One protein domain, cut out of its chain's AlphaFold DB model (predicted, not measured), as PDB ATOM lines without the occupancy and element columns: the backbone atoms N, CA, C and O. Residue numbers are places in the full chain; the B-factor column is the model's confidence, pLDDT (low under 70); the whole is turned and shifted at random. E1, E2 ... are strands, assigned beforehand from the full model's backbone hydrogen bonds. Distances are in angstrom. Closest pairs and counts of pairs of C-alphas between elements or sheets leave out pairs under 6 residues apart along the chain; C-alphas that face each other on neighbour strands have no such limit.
ATOM      1  N   GLU A  13      26.893 -47.588 -51.439       92.12
ATOM      2  CA  GLU A  13      26.005 -47.756 -50.292       92.12
ATOM      3  C   GLU A  13      26.681 -48.607 -49.216       92.12
ATOM      4  O   GLU A  13      27.146 -49.727 -49.453       92.12
ATOM      5  N   VAL A  14      26.735 -48.058 -48.009       92.00
ATOM      6  CA  VAL A  14      27.326 -48.687 -46.836       92.00
ATOM      7  C   VAL A  14      26.405 -48.512 -45.642       92.00
ATOM      8  O   VAL A  14      25.618 -47.577 -45.558       92.00
ATOM      9  N   TYR A  15      26.532 -49.416 -44.689       89.94
ATOM     10  CA  TYR A  15      25.769 -49.412 -43.458       89.94
ATOM     11  C   TYR A  15      26.691 -49.101 -42.294       89.94
ATOM     12  O   TYR A  15      27.827 -49.578 -42.231       89.94
ATOM     13  N   LEU A  16      26.194 -48.308 -41.358       88.94
ATOM     14  CA  LEU A  16      26.860 -48.095 -40.083       88.94
ATOM     15  C   LEU A  16      26.572 -49.252 -39.119       88.94
ATOM     16  O   LEU A  16      25.738 -50.122 -39.376       88.94
ATOM     17  N   ALA A  17      27.280 -49.270 -37.988       83.31
ATOM     18  CA  ALA A  17      27.100 -50.286 -36.947       83.31
ATOM     19  C   ALA A  17      25.680 -50.301 -36.342       83.31
ATOM     20  O   ALA A  17      25.277 -51.307 -35.763       83.31
ATOM     21  N   ASP A  18      24.941 -49.197 -36.466       79.56
ATOM     22  CA  ASP A  18      23.554 -49.041 -36.023       79.56
ATOM     23  C   ASP A  18      22.519 -49.434 -37.095       79.56
ATOM     24  O   ASP A  18      21.321 -49.376 -36.834       79.56
ATOM     25  N   GLY A  19      22.965 -49.860 -38.285       82.00
ATOM     26  CA  GLY A  19      22.097 -50.239 -39.400       82.00
ATOM     27  C   GLY A  19      21.673 -49.085 -40.310       82.00
ATOM     28  O   GLY A  19      21.000 -49.343 -41.305       82.00
ATOM     29  N   SER A  20      22.086 -47.845 -40.032       87.31
ATOM     30  CA  SER A  20      21.766 -46.689 -40.875       87.31
ATOM     31  C   SER A  20      22.403 -46.811 -42.259       87.31
ATOM     32  O   SER A  20      23.609 -47.062 -42.364       87.31
ATOM     33  N   LEU A  21      21.615 -46.572 -43.312       90.50
ATOM     34  CA  LEU A  21      22.110 -46.487 -44.684       90.50
ATOM     35  C   LEU A  21      22.861 -45.168 -44.892       90.50
ATOM     36  O   LEU A  21      22.390 -44.083 -44.546       90.50
ATOM     37  N   CYS A  22      24.051 -45.266 -45.462       93.44
ATOM     38  CA  CYS A  22      24.909 -44.142 -45.773       93.44
ATOM     39  C   CYS A  22      25.541 -44.319 -47.153       93.44
ATOM     40  O   CYS A  22      25.748 -45.431 -47.630       93.44
ATOM     41  N   GLN A  23      25.921 -43.208 -47.765       94.50
ATOM     42  CA  GLN A  23      26.771 -43.192 -48.938       94.50
ATOM     43  C   GLN A  23      28.226 -42.983 -48.514       94.50
ATOM     44  O   GLN A  23      28.546 -42.062 -47.757       94.50
ATOM     45  N   TYR A  24      29.122 -43.837 -48.997       95.00
ATOM     46  CA  TYR A  24      30.544 -43.763 -48.691       95.00
ATOM     47  C   TYR A  24      31.182 -42.547 -49.370       95.00
ATOM     48  O   TYR A  24      31.117 -42.402 -50.589       95.00
ATOM     49  N   ALA A  25      31.817 -41.669 -48.593       92.69
ATOM     50  CA  ALA A  25      32.452 -40.447 -49.087       92.69
ATOM     51  C   ALA A  25      33.987 -40.552 -49.167       92.69
ATOM     52  O   ALA A  25      34.611 -39.744 -49.851       92.69
ATOM     53  N   GLY A  26      34.599 -41.551 -48.521       92.12
ATOM     54  CA  GLY A  26      36.034 -41.831 -48.631       92.12
ATOM     55  C   GLY A  26      36.646 -42.427 -47.364       92.12
ATOM     56  O   GLY A  26      36.012 -42.470 -46.311       92.12
ATOM     57  N   ALA A  27      37.893 -42.887 -47.468       91.25
ATOM     58  CA  ALA A  27      38.707 -43.251 -46.309       91.25
ATOM     59  C   ALA A  27      39.474 -42.019 -45.809       91.25
ATOM     60  O   ALA A  27      39.879 -41.178 -46.610       91.25
ATOM     61  N   LEU A  28      39.680 -41.938 -44.499       89.06
ATOM     62  CA  LEU A  28      40.496 -40.928 -43.832       89.06
ATOM     63  C   LEU A  28      41.688 -41.599 -43.139       89.06
ATOM     64  O   LEU A  28      41.676 -42.806 -42.869       89.06
ATOM     65  N   ASP A  29      42.713 -40.809 -42.830       83.88
ATOM     66  CA  ASP A  29      43.890 -41.289 -42.106       83.88
ATOM     67  C   ASP A  29      43.507 -41.852 -40.726       83.88
ATOM     68  O   ASP A  29      42.560 -41.401 -40.078       83.88
ATOM     69  N   GLY A  30      44.233 -42.874 -40.267       82.50
ATOM     70  CA  GLY A  30      43.966 -43.518 -38.973       82.50
ATOM     71  C   GLY A  30      42.824 -44.542 -38.976       82.50
ATOM     72  O   GLY A  30      42.346 -44.913 -37.907       82.50
ATOM     73  N   GLY A  31      42.392 -45.021 -40.150       83.00
ATOM     74  CA  GLY A  31      41.379 -46.081 -40.268       83.00
ATOM     75  C   GLY A  31      39.941 -45.595 -40.080       83.00
ATOM     76  O   GLY A  31      39.058 -46.391 -39.772       83.00
ATOM     77  N   GLN A  32      39.706 -44.293 -40.239       90.19
ATOM     78  CA  GLN A  32      38.376 -43.697 -40.202       90.19
ATOM     79  C   GLN A  32      37.762 -43.627 -41.605       90.19
ATOM     80  O   GLN A  32      38.455 -43.655 -42.623       90.19
ATOM     81  N   HIS A  33      36.443 -43.503 -41.661       91.88
ATOM     82  CA  HIS A  33      35.674 -43.430 -42.896       91.88
ATOM     83  C   HIS A  33      34.768 -42.202 -42.877       91.88
ATOM     84  O   HIS A  33      34.113 -41.919 -41.877       91.88
ATOM     85  N   ALA A  34      34.714 -41.482 -43.992       92.38
ATOM     86  CA  ALA A  34      33.772 -40.398 -44.215       92.38
ATOM     87  C   ALA A  34      32.518 -40.953 -44.902       92.38
ATOM     88  O   ALA A  34      32.618 -41.660 -45.908       92.38
ATOM     89  N   VAL A  35      31.340 -40.616 -44.387       94.50
ATOM     90  CA  VAL A  35      30.050 -41.053 -44.934       94.50
ATOM     91  C   VAL A  35      29.037 -39.909 -44.971       94.50
ATOM     92  O   VAL A  35      29.158 -38.944 -44.217       94.50
ATOM     93  N   ARG A  36      28.026 -40.022 -45.832       94.62
ATOM     94  CA  ARG A  36      26.847 -39.146 -45.868       94.62
ATOM     95  C   ARG A  36      25.606 -39.970 -45.561       94.62
ATOM     96  O   ARG A  36      25.407 -41.004 -46.186       94.62
ATOM     97  N   HIS A  37      24.783 -39.539 -44.613       91.62
ATOM     98  CA  HIS A  37      23.554 -40.267 -44.288       91.62
ATOM     99  C   HIS A  37      22.572 -40.219 -45.458       91.62
ATOM    100  O   HIS A  37      22.385 -39.160 -46.056       91.62
ATOM    101  N   VAL A  38      21.948 -41.356 -45.759       90.94
ATOM    102  CA  VAL A  38      20.824 -41.427 -46.693       90.94
ATOM    103  C   VAL A  38      19.551 -41.480 -45.860       90.94
ATOM    104  O   VAL A  38      19.389 -42.371 -45.028       90.94
ATOM    105  N   TYR A  39      18.677 -40.501 -46.054       88.31
ATOM    106  CA  TYR A  39      17.366 -40.436 -45.421       88.31
ATOM    107  C   TYR A  39      16.290 -40.741 -46.457       88.31
ATOM    108  O   TYR A  39      16.441 -40.405 -47.626       88.31
ATOM    109  N   GLU A  40      15.193 -41.348 -46.030       84.06
ATOM    110  CA  GLU A  40      14.024 -41.559 -46.879       84.06
ATOM    111  C   GLU A  40      12.985 -40.484 -46.537       84.06
ATOM    112  O   GLU A  40      12.553 -40.379 -45.387       84.06
ATOM    113  N   SER A  41      12.630 -39.643 -47.511       78.31
ATOM    114  CA  SER A  41      11.604 -38.602 -47.372       78.31
ATOM    115  C   SER A  41      10.680 -38.675 -48.579       78.31
ATOM    116  O   SER A  41      11.150 -38.669 -49.710       78.31
ATOM    117  N   ASP A  42       9.371 -38.786 -48.347       76.94
ATOM    118  CA  ASP A  42       8.345 -38.933 -49.394       76.94
ATOM    119  C   ASP A  42       8.596 -40.082 -50.397       76.94
ATOM    120  O   ASP A  42       8.153 -40.037 -51.543       76.94
ATOM    121  N   GLY A  43       9.280 -41.146 -49.957       74.50
ATOM    122  CA  GLY A  43       9.570 -42.332 -50.771       74.50
ATOM    123  C   GLY A  43      10.753 -42.182 -51.733       74.50
ATOM    124  O   GLY A  43      11.035 -43.118 -52.479       74.50
ATOM    125  N   GLU A  44      11.467 -41.050 -51.702       79.75
ATOM    126  CA  GLU A  44      12.722 -40.868 -52.432       79.75
ATOM    127  C   GLU A  44      13.924 -40.784 -51.467       79.75
ATOM    128  O   GLU A  44      13.857 -40.121 -50.424       79.75
ATOM    129  N   PRO A  45      15.047 -41.458 -51.784       84.19
ATOM    130  CA  PRO A  45      16.254 -41.383 -50.976       84.19
ATOM    131  C   PRO A  45      16.946 -40.028 -51.170       84.19
ATOM    132  O   PRO A  45      17.386 -39.679 -52.266       84.19
ATOM    133  N   TRP A  46      17.102 -39.279 -50.081       89.44
ATOM    134  CA  TRP A  46      17.832 -38.019 -50.030       89.44
ATOM    135  C   TRP A  46      19.159 -38.196 -49.286       89.44
ATOM    136  O   TRP A  46      19.198 -38.591 -48.118       89.44
ATOM    137  N   VAL A  47      20.271 -37.897 -49.963       89.12
ATOM    138  CA  VAL A  47      21.612 -37.957 -49.369       89.12
ATOM    139  C   VAL A  47      21.924 -36.626 -48.691       89.12
ATOM    140  O   VAL A  47      21.899 -35.576 -49.327       89.12
ATOM    141  N   SER A  48      22.268 -36.676 -47.410       88.94
ATOM    142  CA  SER A  48      22.667 -35.506 -46.634       88.94
ATOM    143  C   SER A  48      23.945 -34.862 -47.167       88.94
ATOM    144  O   SER A  48      24.943 -35.541 -47.412       88.94
ATOM    145  N   ASP A  49      23.967 -33.532 -47.222       88.88
ATOM    146  CA  ASP A  49      25.180 -32.765 -47.536       88.88
ATOM    147  C   ASP A  49      26.228 -32.816 -46.410       88.88
ATOM    148  O   ASP A  49      27.393 -32.458 -46.607       88.88
ATOM    149  N   ARG A  50      25.838 -33.264 -45.206       90.38
ATOM    150  CA  ARG A  50      26.744 -33.364 -44.056       90.38
ATOM    151  C   ARG A  50      27.559 -34.652 -44.115       90.38
ATOM    152  O   ARG A  50      27.005 -35.749 -44.156       90.38
ATOM    153  N   ILE A  51      28.881 -34.500 -44.048       92.00
ATOM    154  CA  ILE A  51      29.823 -35.612 -43.908       92.00
ATOM    155  C   ILE A  51      30.013 -35.926 -42.424       92.00
ATOM    156  O   ILE A  51      30.391 -35.053 -41.643       92.00
ATOM    157  N   THR A  52      29.802 -37.186 -42.063       93.12
ATOM    158  CA  THR A  52      30.074 -37.731 -40.731       93.12
ATOM    159  C   THR A  52      31.293 -38.646 -40.804       93.12
ATOM    160  O   THR A  52      31.437 -39.421 -41.749       93.12
ATOM    161  N   VAL A  53      32.173 -38.569 -39.805       92.50
ATOM    162  CA  VAL A  53      33.342 -39.451 -39.689       92.50
ATOM    163  C   VAL A  53      33.025 -40.596 -38.732       92.50
ATOM    164  O   VAL A  53      32.587 -40.364 -37.607       92.50
ATOM    165  N   VAL A  54      33.247 -41.831 -39.175       91.19
ATOM    166  CA  VAL A  54      32.925 -43.059 -38.438       91.19
ATOM    167  C   VAL A  54      34.106 -44.029 -38.437       91.19
ATOM    168  O   VAL A  54      34.940 -44.016 -39.336       91.19
ATOM    169  N   GLY A  55      34.188 -44.886 -37.419       88.00
ATOM    170  CA  GLY A  55      35.295 -45.843 -37.274       88.00
ATOM    171  C   GLY A  55      35.136 -47.153 -38.054       88.00
ATOM    172  O   GLY A  55      36.103 -47.888 -38.193       88.00
ATOM    173  N   ALA A  56      33.932 -47.477 -38.536       87.19
ATOM    174  CA  ALA A  56      33.670 -48.703 -39.292       87.19
ATOM    175  C   ALA A  56      32.442 -48.549 -40.197       87.19
ATOM    176  O   ALA A  56      31.469 -47.890 -39.829       87.19
ATOM    177  N   VAL A  57      32.484 -49.205 -41.356       87.56
ATOM    178  CA  VAL A  57      31.404 -49.262 -42.350       87.56
ATOM    179  C   VAL A  57      31.235 -50.698 -42.847       87.56
ATOM    180  O   VAL A  57      32.206 -51.443 -42.980       87.56
ATOM    181  N   PHE A  58      29.999 -51.104 -43.130       87.12
ATOM    182  CA  PHE A  58      29.638 -52.468 -43.516       87.12
ATOM    183  C   PHE A  58      28.953 -52.470 -44.886       87.12
ATOM    184  O   PHE A  58      28.155 -51.595 -45.189       87.12
ATOM    185  N   LYS A  59      29.220 -53.467 -45.738       85.25
ATOM    186  CA  LYS A  59      28.569 -53.569 -47.068       85.25
ATOM    187  C   LYS A  59      27.114 -54.036 -47.020       85.25
ATOM    188  O   LYS A  59      26.407 -53.965 -48.016       85.25
ATOM    189  N   LYS A  60      26.696 -54.592 -45.890       80.31
ATOM    190  CA  LYS A  60      25.331 -55.033 -45.615       80.31
ATOM    191  C   LYS A  60      24.978 -54.570 -44.213       80.31
ATOM    192  O   LYS A  60      25.873 -54.507 -43.367       80.31
ATOM    193  N   ALA A  61      23.703 -54.277 -43.980       78.12
ATOM    194  CA  ALA A  61      23.217 -53.946 -42.652       78.12
ATOM    195  C   ALA A  61      23.627 -55.054 -41.658       78.12
ATOM    196  O   ALA A  61      23.415 -56.235 -41.955       78.12
ATOM    197  N   PRO A  62      24.220 -54.719 -40.499       72.56
ATOM    198  CA  PRO A  62      24.571 -55.690 -39.464       72.56
ATOM    199  C   PRO A  62      23.324 -56.148 -38.678       72.56
ATOM    200  O   PRO A  62      23.270 -56.039 -37.454       72.56
TER     201      PRO A  62
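This is residues 13 to 62 of the 271 residues of an uncharacterized protein of Azospirillum sp. TSO5 (UniProt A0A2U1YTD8). The model is a single, strongly twisted sheet of four strands with no helix packed on it: the long strand E3 runs through it between E2 and E4, and the turns at the two ends of E3 make the two ends of the long axis. The short strand E1, the link after it and the tail of residues 55 to 62 make a bulge at one side of this long, thin body. The printed part has 50 residues with no named helix and four named strands, E1 to E4 along the chain, in the sheet order E1 - E2 - E3 - E4, all antiparallel. The class is all strand. The whole is compact, with a radius of gyration of the C-alphas of 10.8 A, and only just elongated, spanning 37 by 24 by 13 A.

The inner strand E3, residues 32 to 41, is the antiparallel neighbour of E4, residues 44 to 54, at 156 degrees between their directions. C-alphas 38 and 47 face each other at 4.5 A, and N 35 and O 52, 2.9 A, and N 46 and O 39, 2.8 A, are within hydrogen-bond range. E3's other neighbour is the inner strand E2, residues 21 to 28, antiparallel at 158 degrees; C-alphas 22 and 37 face each other at 4.4 A, and N 25 and O 34 are 2.8 A apart, within hydrogen-bond range. E1, residues 13 to 15, is the antiparallel neighbour of E2, with N 14 and O 22 within hydrogen-bond range at 2.8 A. E1 and E4 are the edge strands and are apart. E2 bends by 64 degrees at residue 25, and E4 bends by 77 degrees at residue 50. The closest C-alphas of E2 and E4 are those of Gln 23 and Val 47, 7.4 A apart. The four strands form a meander, each the antiparallel neighbour of the one before; E1 and E2, E2 and E3, and E3 and E4 are hairpins.

E3 is 28.2 A from first to last C-alpha, from C-alpha 32 at (38.376, -43.697, -40.202) to C-alpha 41 at (11.604, -38.602, -47.372). E4, the longest strand by residues with 11, measures 24.7 A and ends with C-alpha 54 at (32.925, -43.059, -38.438). E2 measures 19.2 A. E1 begins with C-alpha 13 at (26.005, -47.756, -50.292) and measures 7.0 A.

The C-alphas of Gly 30 and Asp 42, 37.4 A apart, are the two farthest apart. The printed part runs from residue 13 to 62 with no cut, and its three links between strands are tight. The mean pLDDT of the printed part is 87.5, and no printed residue is under 70.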